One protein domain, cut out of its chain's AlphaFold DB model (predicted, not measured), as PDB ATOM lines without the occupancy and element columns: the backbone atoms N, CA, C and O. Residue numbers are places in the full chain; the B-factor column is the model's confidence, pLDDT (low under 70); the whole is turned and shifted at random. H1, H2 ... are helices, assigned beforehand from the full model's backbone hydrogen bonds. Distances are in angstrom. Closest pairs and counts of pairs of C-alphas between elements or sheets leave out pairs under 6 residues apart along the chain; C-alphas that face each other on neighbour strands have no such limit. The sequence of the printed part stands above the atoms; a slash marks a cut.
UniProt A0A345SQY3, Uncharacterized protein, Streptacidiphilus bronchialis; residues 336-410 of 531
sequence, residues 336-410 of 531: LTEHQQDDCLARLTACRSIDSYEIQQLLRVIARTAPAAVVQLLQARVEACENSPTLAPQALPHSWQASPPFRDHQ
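What this domain is: This is residues 336 to 410 of the 531 residues of an uncharacterized protein of Streptacidiphilus bronchialis (UniProt A0A345SQY3). What shape do these atoms make? The longest helix, H3, meets H2 in a V at a one-residue link, and H1 packs on H3 with its residues 345 to 350. After H3, residues 388 to 410, a long stretch with no named element, fold back toward the side where H3 begins. What is it built of, and how large is it? The 75 printed residues have three named helices in the order H1, H2, H3 and no named strand, an all-helix domain. It is compact, with a radius of gyration of the C-alphas of 12.1 A and spans of 36 by 29 by 22 A.

How they stand to each other: What touches H3, residues 371 to 387? H1, residues 338 to 350, touches it with residues 345 to 350 alone; the closest C-alphas, of Thr 349 and Leu 377, are 5.5 A apart. They run the same way at 36 degrees, a tilt only just steep. H2, residues 357 to 369, touches H3 with residues 363 to 367 alone, against residues 373 to 374 of H3. The closest C-alphas, of Ala 367 and Val 374, are 6.0 A apart, and the two run opposite ways at a steep tilt of 54 degrees. How do H1 and H2 stand? They are near each other, the closest C-alphas at 8.4 A. Are the backbones in order? Every O i to N i+4 pair is within hydrogen-bond range in H1 and H3, and 7 of 9 are in H2.

Where its parts are: Where does H3 run? It goes 24.7 A from C-alpha 371 to C-alpha 387 at (-50.985, -24.696, -30.681). Where are the others? H1 begins at C-alpha 338, (-39.021, -14.787, -7.386), and is 18.4 A long; H2 is 19.5 A long.

The domain as a whole: What is its reach? The two C-alphas farthest apart, of Thr 390 and Gln 410, are 37.5 A apart. Are there cuts, long links or doubtful places? The printed part has no cut; the link from H1 to H2 is short and that from H2 to H3 tight. Its mean pLDDT is 93.4, and no printed residue is under 70.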
ATOM      1  N   LEU A 336     -42.836  -9.418  -3.710       95.00
ATOM      2  CA  LEU A 336     -42.999 -10.842  -3.989       95.00
ATOM      3  C   LEU A 336     -41.640 -11.526  -4.163       95.00
ATOM      4  O   LEU A 336     -40.736 -10.993  -4.810       95.00
ATOM      5  N   THR A 337     -41.530 -12.759  -3.666       95.81
ATOM      6  CA  THR A 337     -40.393 -13.641  -3.972       95.81
ATOM      7  C   THR A 337     -40.359 -14.001  -5.460       95.81
ATOM      8  O   THR A 337     -41.389 -13.981  -6.130       95.81
ATOM      9  N   GLU A 338     -39.191 -14.387  -5.978       95.19
ATOM     10  CA  GLU A 338     -39.021 -14.787  -7.386       95.19
ATOM     11  C   GLU A 338     -40.001 -15.902  -7.790       95.19
ATOM     12  O   GLU A 338     -40.691 -15.780  -8.794       95.19
ATOM     13  N   HIS A 339     -40.183 -16.911  -6.932       95.12
ATOM     14  CA  HIS A 339     -41.155 -17.981  -7.168       95.12
ATOM     15  C   HIS A 339     -42.600 -17.464  -7.277       95.12
ATOM     16  O   HIS A 339     -43.332 -17.863  -8.178       95.12
ATOM     17  N   GLN A 340     -43.008 -16.539  -6.402       95.12
ATOM     18  CA  GLN A 340     -44.350 -15.950  -6.457       95.12
ATOM     19  C   GLN A 340     -44.538 -15.049  -7.686       95.12
ATOM     20  O   GLN A 340     -45.634 -14.986  -8.243       95.12
ATOM     21  N   GLN A 341     -43.486 -14.344  -8.112       95.75
ATOM     22  CA  GLN A 341     -43.496 -13.558  -9.346       95.75
ATOM     23  C   GLN A 341     -43.680 -14.464 -10.568       95.75
ATOM     24  O   GLN A 341     -44.528 -14.175 -11.417       95.75
ATOM     25  N   ASP A 342     -42.955 -15.581 -10.621       94.75
ATOM     26  CA  ASP A 342     -43.073 -16.581 -11.683       94.75
ATOM     27  C   ASP A 342     -44.482 -17.181 -11.738       94.75
ATOM     28  O   ASP A 342     -45.083 -17.238 -12.813       94.75
ATOM     29  N   ASP A 343     -45.062 -17.535 -10.588       93.88
ATOM     30  CA  ASP A 343     -46.432 -18.053 -10.510       93.88
ATOM     31  C   ASP A 343     -47.459 -17.017 -11.000       93.88
ATOM     32  O   ASP A 343     -48.384 -17.345 -11.752       93.88
ATOM     33  N   CYS A 344     -47.288 -15.738 -10.646       94.69
ATOM     34  CA  CYS A 344     -48.145 -14.657 -11.143       94.69
ATOM     35  C   CYS A 344     -48.050 -14.505 -12.668       94.69
ATOM     36  O   CYS A 344     -49.072 -14.362 -13.345       94.69
ATOM     37  N   LEU A 345     -46.835 -14.544 -13.224       95.69
ATOM     38  CA  LEU A 345     -46.608 -14.469 -14.667       95.69
ATOM     39  C   LEU A 345     -47.183 -15.691 -15.390       95.69
ATOM     40  O   LEU A 345     -47.805 -15.538 -16.443       95.69
ATOM     41  N   ALA A 346     -47.045 -16.888 -14.821       94.62
ATOM     42  CA  ALA A 346     -47.636 -18.109 -15.356       94.62
ATOM     43  C   ALA A 346     -49.169 -18.007 -15.405       94.62
ATOM     44  O   ALA A 346     -49.773 -18.276 -16.447       94.62
ATOM     45  N   ARG A 347     -49.801 -17.507 -14.335       94.50
ATOM     46  CA  ARG A 347     -51.252 -17.252 -14.299       94.50
ATOM     47  C   ARG A 347     -51.683 -16.226 -15.344       94.50
ATOM     48  O   ARG A 347     -52.615 -16.483 -16.100       94.50
ATOM     49  N   LEU A 348     -50.980 -15.099 -15.459       95.56
ATOM     50  CA  LEU A 348     -51.235 -14.090 -16.497       95.56
ATOM     51  C   LEU A 348     -50.967 -14.614 -17.921       95.56
ATOM     52  O   LEU A 348     -51.528 -14.097 -18.886       95.56
ATOM     53  N   THR A 349     -50.133 -15.640 -18.084       95.50
ATOM     54  CA  THR A 349     -49.916 -16.324 -19.368       95.50
ATOM     55  C   THR A 349     -51.086 -17.249 -19.703       95.50
ATOM     56  O   THR A 349     -51.533 -17.279 -20.847       95.50
ATOM     57  N   ALA A 350     -51.619 -17.970 -18.718       93.25
ATOM     58  CA  ALA A 350     -52.701 -18.930 -18.913       93.25
ATOM     59  C   ALA A 350     -54.103 -18.292 -18.946       93.25
ATOM     60  O   ALA A 350     -55.022 -18.873 -19.528       93.25
ATOM     61  N   CYS A 351     -54.280 -17.109 -18.348       93.56
ATOM     62  CA  CYS A 351     -55.608 -16.543 -18.128       93.56
ATOM     63  C   CYS A 351     -56.358 -16.225 -19.422       93.56
ATOM     64  O   CYS A 351     -55.754 -15.830 -20.429       93.56
ATOM     65  N   ARG A 352     -57.694 -16.316 -19.403       93.31
ATOM     66  CA  ARG A 352     -58.507 -16.172 -20.626       93.31
ATOM     67  C   ARG A 352     -58.311 -14.837 -21.328       93.31
ATOM     68  O   ARG A 352     -58.271 -14.802 -22.556       93.31
ATOM     69  N   SER A 353     -58.172 -13.750 -20.576       93.31
ATOM     70  CA  SER A 353     -57.963 -12.412 -21.127       93.31
ATOM     71  C   SER A 353     -57.104 -11.546 -20.209       93.31
ATOM     72  O   SER A 353     -57.120 -11.691 -18.989       93.31
ATOM     73  N   ILE A 354     -56.381 -10.619 -20.834       95.62
ATOM     74  CA  ILE A 354     -55.598  -9.553 -20.196       95.62
ATOM     75  C   ILE A 354     -56.152  -8.159 -20.558       95.62
ATOM     76  O   ILE A 354     -55.448  -7.157 -20.465       95.62
ATOM     77  N   ASP A 355     -57.421  -8.080 -20.983       93.81
ATOM     78  CA  ASP A 355     -58.080  -6.824 -21.382       93.81
ATOM     79  C   ASP A 355     -58.414  -5.888 -20.215       93.81
ATOM     80  O   ASP A 355     -58.586  -4.688 -20.435       93.81
ATOM     81  N   SER A 356     -58.537  -6.408 -18.989       93.69
ATOM     82  CA  SER A 356     -58.922  -5.572 -17.846       93.69
ATOM     83  C   SER A 356     -57.888  -4.474 -17.584       93.69
ATOM     84  O   SER A 356     -56.680  -4.698 -17.690       93.69
ATOM     85  N   TYR A 357     -58.373  -3.288 -17.221       93.81
ATOM     86  CA  TYR A 357     -57.527  -2.128 -16.951       93.81
ATOM     87  C   TYR A 357     -56.495  -2.423 -15.856       93.81
ATOM     88  O   TYR A 357     -55.325  -2.072 -15.989       93.81
ATOM     89  N   GLU A 358     -56.913  -3.122 -14.803       93.94
ATOM     90  CA  GLU A 358     -56.089  -3.480 -13.654       93.94
ATOM     91  C   GLU A 358     -54.943  -4.406 -14.067       93.94
ATOM     92  O   GLU A 358     -53.794  -4.157 -13.703       93.94
ATOM     93  N   ILE A 359     -55.221  -5.433 -14.884       95.88
ATOM     94  CA  ILE A 359     -54.177  -6.331 -15.406       95.88
ATOM     95  C   ILE A 359     -53.191  -5.554 -16.275       95.88
ATOM     96  O   ILE A 359     -51.983  -5.732 -16.142       95.88
ATOM     97  N   GLN A 360     -53.669  -4.658 -17.139       96.25
ATOM     98  CA  GLN A 360     -52.775  -3.842 -17.963       96.25
ATOM     99  C   GLN A 360     -51.894  -2.915 -17.114       96.25
ATOM    100  O   GLN A 360     -50.711  -2.749 -17.415       96.25
ATOM    101  N   GLN A 361     -52.425  -2.356 -16.024       95.94
ATOM    102  CA  GLN A 361     -51.629  -1.581 -15.070       95.94
ATOM    103  C   GLN A 361     -50.589  -2.444 -14.353       95.94
ATOM    104  O   GLN A 361     -49.440  -2.022 -14.226       95.94
ATOM    105  N   LEU A 362     -50.934  -3.676 -13.970       96.19
ATOM    106  CA  LEU A 362     -49.961  -4.625 -13.436       96.19
ATOM    107  C   LEU A 362     -48.846  -4.918 -14.452       96.19
ATOM    108  O   LEU A 362     -47.672  -4.779 -14.121       96.19
ATOM    109  N   LEU A 363     -49.178  -5.232 -15.706       97.19
ATOM    110  CA  LEU A 363     -48.175  -5.455 -16.757       97.19
ATOM    111  C   LEU A 363     -47.284  -4.223 -16.969       97.19
ATOM    112  O   LEU A 363     -46.077  -4.356 -17.172       97.19
ATOM    113  N   ARG A 364     -47.850  -3.014 -16.870       95.69
ATOM    114  CA  ARG A 364     -47.098  -1.753 -16.906       95.69
ATOM    115  C   ARG A 364     -46.125  -1.630 -15.729       95.69
ATOM    116  O   ARG A 364     -45.009  -1.153 -15.935       95.69
ATOM    117  N   VAL A 365     -46.530  -2.028 -14.520       95.12
ATOM    118  CA  VAL A 365     -45.663  -2.056 -13.330       95.12
ATOM    119  C   VAL A 365     -44.526  -3.058 -13.524       95.12
ATOM    120  O   VAL A 365     -43.368  -2.667 -13.402       95.12
ATOM    121  N   ILE A 366     -44.834  -4.299 -13.911       96.25
ATOM    122  CA  ILE A 366     -43.836  -5.361 -14.116       96.25
ATOM    123  C   ILE A 366     -42.832  -4.955 -15.198       96.25
ATOM    124  O   ILE A 366     -41.626  -5.102 -15.015       96.25
ATOM    125  N   ALA A 367     -43.293  -4.371 -16.308       96.56
ATOM    126  CA  ALA A 367     -42.416  -3.988 -17.412       96.56
ATOM    127  C   ALA A 367     -41.389  -2.901 -17.056       96.56
ATOM    128  O   ALA A 367     -40.412  -2.735 -17.781       96.56
ATOM    129  N   ARG A 368     -41.565  -2.167 -15.949       94.31
ATOM    130  CA  ARG A 368     -40.559  -1.200 -15.486       94.31
ATOM    131  C   ARG A 368     -39.315  -1.868 -14.909       94.31
ATOM    132  O   ARG A 368     -38.242  -1.282 -14.987       94.31
ATOM    133  N   THR A 369     -39.461  -3.053 -14.322       92.81
ATOM    134  CA  THR A 369     -38.371  -3.778 -13.650       92.81
ATOM    135  C   THR A 369     -37.954  -5.038 -14.402       92.81
ATOM    136  O   THR A 369     -36.782  -5.394 -14.393       92.81
ATOM    137  N   ALA A 370     -38.894  -5.700 -15.077       95.12
ATOM    138  CA  ALA A 370     -38.691  -6.948 -15.804       95.12
ATOM    139  C   ALA A 370     -39.395  -6.927 -17.180       95.12
ATOM    140  O   ALA A 370     -40.270  -7.753 -17.452       95.12
ATOM    141  N   PRO A 371     -39.038  -6.002 -18.093       96.69
ATOM    142  CA  PRO A 371     -39.701  -5.899 -19.397       96.69
ATOM    143  C   PRO A 371     -39.562  -7.163 -20.254       96.69
ATOM    144  O   PRO A 371     -40.495  -7.511 -20.972       96.69
ATOM    145  N   ALA A 372     -38.437  -7.880 -20.153       96.81
ATOM    146  CA  ALA A 372     -38.232  -9.132 -20.877       96.81
ATOM    147  C   ALA A 372     -39.252 -10.208 -20.473       96.81
ATOM    148  O   ALA A 372     -39.771 -10.901 -21.344       96.81
ATOM    149  N   ALA A 373     -39.600 -10.292 -19.184       96.88
ATOM    150  CA  ALA A 373     -40.600 -11.231 -18.682       96.88
ATOM    151  C   ALA A 373     -41.998 -10.920 -19.242       96.88
ATOM    152  O   ALA A 373     -42.714 -11.825 -19.662       96.88
ATOM    153  N   VAL A 374     -42.366  -9.635 -19.343       97.81
ATOM    154  CA  VAL A 374     -43.640  -9.228 -19.964       97.81
ATOM    155  C   VAL A 374     -43.661  -9.561 -21.458       97.81
ATOM    156  O   VAL A 374     -44.671 -10.050 -21.958       97.81
ATOM    157  N   VAL A 375     -42.556  -9.354 -22.183       97.94
ATOM    158  CA  VAL A 375     -42.463  -9.762 -23.595       97.94
ATOM    159  C   VAL A 375     -42.600 -11.279 -23.740       97.94
ATOM    160  O   VAL A 375     -43.388 -11.726 -24.569       97.94
ATOM    161  N   GLN A 376     -41.900 -12.063 -22.917       97.81
ATOM    162  CA  GLN A 376     -41.979 -13.531 -22.931       97.81
ATOM    163  C   GLN A 376     -43.394 -14.031 -22.635       97.81
ATOM    164  O   GLN A 376     -43.889 -14.908 -23.336       97.81
ATOM    165  N   LEU A 377     -44.075 -13.424 -21.663       97.75
ATOM    166  CA  LEU A 377     -45.471 -13.708 -21.355       97.75
ATOM    167  C   LEU A 377     -46.372 -13.488 -22.576       97.75
ATOM    168  O   LEU A 377     -47.162 -14.360 -22.936       97.75
ATOM    169  N   LEU A 378     -46.249 -12.341 -23.248       97.69
ATOM    170  CA  LEU A 378     -47.065 -12.034 -24.426       97.69
ATOM    171  C   LEU A 378     -46.720 -12.947 -25.615       97.69
ATOM    172  O   LEU A 378     -47.624 -13.365 -26.337       97.69
ATOM    173  N   GLN A 379     -45.444 -13.309 -25.794       97.56
ATOM    174  CA  GLN A 379     -45.006 -14.297 -26.788       97.56
ATOM    175  C   GLN A 379     -45.638 -15.669 -26.519       97.56
ATOM    176  O   GLN A 379     -46.266 -16.233 -27.416       97.56
ATOM    177  N   ALA A 380     -45.563 -16.162 -25.280       96.81
ATOM    178  CA  ALA A 380     -46.137 -17.445 -24.876       96.81
ATOM    179  C   ALA A 380     -47.659 -17.491 -25.088       96.81
ATOM    180  O   ALA A 380     -48.201 -18.497 -25.546       96.81
ATOM    181  N   ARG A 381     -48.360 -16.378 -24.842       96.19
ATOM    182  CA  ARG A 381     -49.796 -16.263 -25.134       96.19
ATOM    183  C   ARG A 381     -50.105 -16.368 -26.632       96.19
ATOM    184  O   ARG A 381     -51.082 -17.017 -27.003       96.19
ATOM    185  N   VAL A 382     -49.281 -15.782 -27.508       95.62
ATOM    186  CA  VAL A 382     -49.423 -15.945 -28.970       95.62
ATOM    187  C   VAL A 382     -49.157 -17.393 -29.391       95.62
ATOM    188  O   VAL A 382     -49.905 -17.946 -30.196       95.62
ATOM    189  N   GLU A 383     -48.138 -18.033 -28.823       95.50
ATOM    190  CA  GLU A 383     -47.812 -19.439 -29.091       95.50
ATOM    191  C   GLU A 383     -48.911 -20.398 -28.608       95.50
ATOM    192  O   GLU A 383     -49.193 -21.409 -29.253       95.50
ATOM    193  N   ALA A 384     -49.608 -20.074 -27.518       93.19
ATOM    194  CA  ALA A 384     -50.775 -20.835 -27.084       93.19
ATOM    195  C   ALA A 384     -51.895 -20.808 -28.145       93.19
ATOM    196  O   ALA A 384     -52.473 -21.856 -28.450       93.19
ATOM    197  N   CYS A 385     -52.150 -19.651 -28.774       90.50
ATOM    198  CA  CYS A 385     -53.081 -19.542 -29.908       90.50
ATOM    199  C   CYS A 385     -52.644 -20.365 -31.124       90.50
ATOM    200  O   CYS A 385     -53.498 -20.894 -31.835       90.50
ATOM    201  N   GLU A 386     -51.339 -20.503 -31.352       90.19
ATOM    202  CA  GLU A 386     -50.793 -21.334 -32.432       90.19
ATOM    203  C   GLU A 386     -51.094 -22.808 -32.231       90.19
ATOM    204  O   GLU A 386     -51.532 -23.486 -33.161       90.19
ATOM    205  N   ASN A 387     -50.877 -23.285 -31.010       89.38
ATOM    206  CA  ASN A 387     -50.985 -24.696 -30.681       89.38
ATOM    207  C   ASN A 387     -52.438 -25.144 -30.474       89.38
ATOM    208  O   ASN A 387     -52.757 -26.309 -30.713       89.38
ATOM    209  N   SER A 388     -53.331 -24.249 -30.035       86.25
ATOM    210  CA  SER A 388     -54.735 -24.598 -29.792       86.25
ATOM    211  C   SER A 388     -55.704 -23.418 -29.980       86.25
ATOM    212  O   SER A 388     -56.225 -22.880 -29.004       86.25
ATOM    213  N   PRO A 389     -56.035 -23.025 -31.226       78.06
ATOM    214  CA  PRO A 389     -56.829 -21.822 -31.506       78.06
ATOM    215  C   PRO A 389     -58.194 -21.745 -30.805       78.06
ATOM    216  O   PRO A 389     -58.690 -20.656 -30.542       78.06
ATOM    217  N   THR A 390     -58.827 -22.888 -30.531       77.81
ATOM    218  CA  THR A 390     -60.179 -22.963 -29.951       77.81
ATOM    219  C   THR A 390     -60.205 -22.898 -28.428       77.81
ATOM    220  O   THR A 390     -61.253 -22.616 -27.857       77.81
ATOM    221  N   LEU A 391     -59.087 -23.215 -27.773       75.06
ATOM    222  CA  LEU A 391     -58.963 -23.262 -26.310       75.06
ATOM    223  C   LEU A 391     -57.965 -22.230 -25.780       75.06
ATOM    224  O   LEU A 391     -57.822 -22.082 -24.569       75.06
ATOM    225  N   ALA A 392     -57.263 -21.540 -26.678       80.94
ATOM    226  CA  ALA A 392     -56.237 -20.590 -26.315       80.94
ATOM    227  C   ALA A 392     -56.812 -19.342 -25.643       80.94
ATOM    228  O   ALA A 392     -57.916 -18.893 -25.976       80.94
ATOM    229  N   PRO A 393     -56.031 -18.738 -24.737       85.88
ATOM    230  CA  PRO A 393     -56.365 -17.442 -24.196       85.88
ATOM    231  C   PRO A 393     -56.337 -16.375 -25.297       85.88
ATOM    232  O   PRO A 393     -55.692 -16.522 -26.336       85.88
ATOM    233  N   GLN A 394     -57.001 -15.249 -25.057       89.94
ATOM    234  CA  GLN A 394     -56.869 -14.077 -25.907       89.94
ATOM    235  C   GLN A 394     -55.430 -13.551 -25.818       89.94
ATOM    236  O   GLN A 394     -55.040 -12.981 -24.798       89.94
ATOM    237  N   ALA A 395     -54.638 -13.740 -26.876       91.06
ATOM    238  CA  ALA A 395     -53.197 -13.498 -26.815       91.06
ATOM    239  C   ALA A 395     -52.820 -12.076 -26.378       91.06
ATOM    240  O   ALA A 395     -51.987 -11.899 -25.490       91.06
ATOM    241  N   LEU A 396     -53.460 -11.077 -26.990       93.81
ATOM    242  CA  LEU A 396     -53.239  -9.655 -26.742       93.81
ATOM    243  C   LEU A 396     -54.575  -8.947 -26.469       93.81
ATOM    244  O   LEU A 396     -55.601  -9.364 -27.021       93.81
ATOM    245  N   PRO A 397     -54.573  -7.848 -25.694       92.56
ATOM    246  CA  PRO A 397     -55.757  -7.030 -25.497       92.56
ATOM    247  C   PRO A 397     -56.340  -6.511 -26.815       92.56
ATOM    248  O   PRO A 397     -55.608  -6.246 -27.774       92.56
ATOM    249  N   HIS A 398     -57.651  -6.285 -26.853       87.75
ATOM    250  CA  HIS A 398     -58.299  -5.567 -27.951       87.75
ATOM    251  C   HIS A 398     -57.804  -4.122 -28.044       87.75
ATOM    252  O   HIS A 398     -57.642  -3.588 -29.142       87.75
ATOM    253  N   SER A 399     -57.552  -3.500 -26.891       88.31
ATOM    254  CA  SER A 399     -56.977  -2.163 -26.791       88.31
ATOM    255  C   SER A 399     -56.164  -2.018 -25.509       88.31
ATOM    256  O   SER A 399     -56.552  -2.529 -24.456       88.31
ATOM    257  N   TRP A 400     -55.054  -1.292 -25.601       91.25
ATOM    258  CA  TRP A 400     -54.221  -0.952 -24.455       91.25
ATOM    259  C   TRP A 400     -54.678   0.379 -23.859       91.25
ATOM    260  O   TRP A 400     -54.454   1.441 -24.434       91.25
ATOM    261  N   GLN A 401     -55.308   0.318 -22.692       91.31
ATOM    262  CA  GLN A 401     -55.634   1.470 -21.852       91.31
ATOM    263  C   GLN A 401     -54.415   1.913 -21.027       91.31
ATOM    264  O   GLN A 401     -54.253   3.096 -20.731       91.31
ATOM    265  N   ALA A 402     -53.537   0.964 -20.684       90.69
ATOM    266  CA  ALA A 402     -52.279   1.208 -19.991       90.69
ATOM    267  C   ALA A 402     -51.142   0.424 -20.664       90.69
ATOM    268  O   ALA A 402     -50.881  -0.726 -20.327       90.69
ATOM    269  N   SER A 403     -50.464   1.049 -21.633       92.19
ATOM    270  CA  SER A 403     -49.355   0.397 -22.344       92.19
ATOM    271  C   SER A 403     -48.112   0.247 -21.450       92.19
ATOM    272  O   SER A 403     -47.760   1.216 -20.756       92.19
ATOM    273  N   PRO A 404     -47.423  -0.913 -21.459       95.00
ATOM    274  CA  PRO A 404     -46.162  -1.080 -20.748       95.00
ATOM    275  C   PRO A 404     -45.039  -0.201 -21.342       95.00
ATOM    276  O   PRO A 404     -44.913  -0.100 -22.564       95.00
ATOM    277  N   PRO A 405     -44.196   0.442 -20.512       95.50
ATOM    278  CA  PRO A 405     -43.226   1.439 -20.966       95.50
ATOM    279  C   PRO A 405     -41.903   0.799 -21.422       95.50
ATOM    280  O   PRO A 405     -40.840   1.109 -20.892       95.50
ATOM    281  N   PHE A 406     -41.943  -0.110 -22.401       96.31
ATOM    282  CA  PHE A 406     -40.756  -0.866 -22.837       96.31
ATOM    283  C   PHE A 406     -39.587   0.024 -23.288       96.31
ATOM    284  O   PHE A 406     -38.429  -0.310 -23.045       96.31
ATOM    285  N   ARG A 407     -39.897   1.165 -23.913       93.75
ATOM    286  CA  ARG A 407     -38.914   2.124 -24.439       93.75
ATOM    287  C   ARG A 407     -38.129   2.864 -23.365       93.75
ATOM    288  O   ARG A 407     -37.013   3.300 -23.626       93.75
ATOM    289  N   ASP A 408     -38.705   3.005 -22.177       93.31
ATOM    290  CA  ASP A 408     -38.078   3.739 -21.077       93.31
ATOM    291  C   ASP A 408     -36.971   2.903 -20.408       93.31
ATOM    292  O   ASP A 408     -36.213   3.410 -19.581       93.31
ATOM    293  N   HIS A 409     -36.870   1.615 -20.754       94.75
ATOM    294  CA  HIS A 409     -35.914   0.693 -20.167       94.75
ATOM    295  C   HIS A 409     -34.635   0.568 -21.007       94.75
ATOM    296  O   HIS A 409     -34.667   0.456 -22.230       94.75
ATOM    297  N   GLN A 410     -33.486   0.473 -20.332       94.75
ATOM    298  CA  GLN A 410     -32.165   0.345 -20.966       94.75
ATOM    299  C   GLN A 410     -32.010  -0.893 -21.867       94.75
ATOM    300  O   GLN A 410     -31.145  -0.920 -22.737       94.75
TER     301      GLN A 410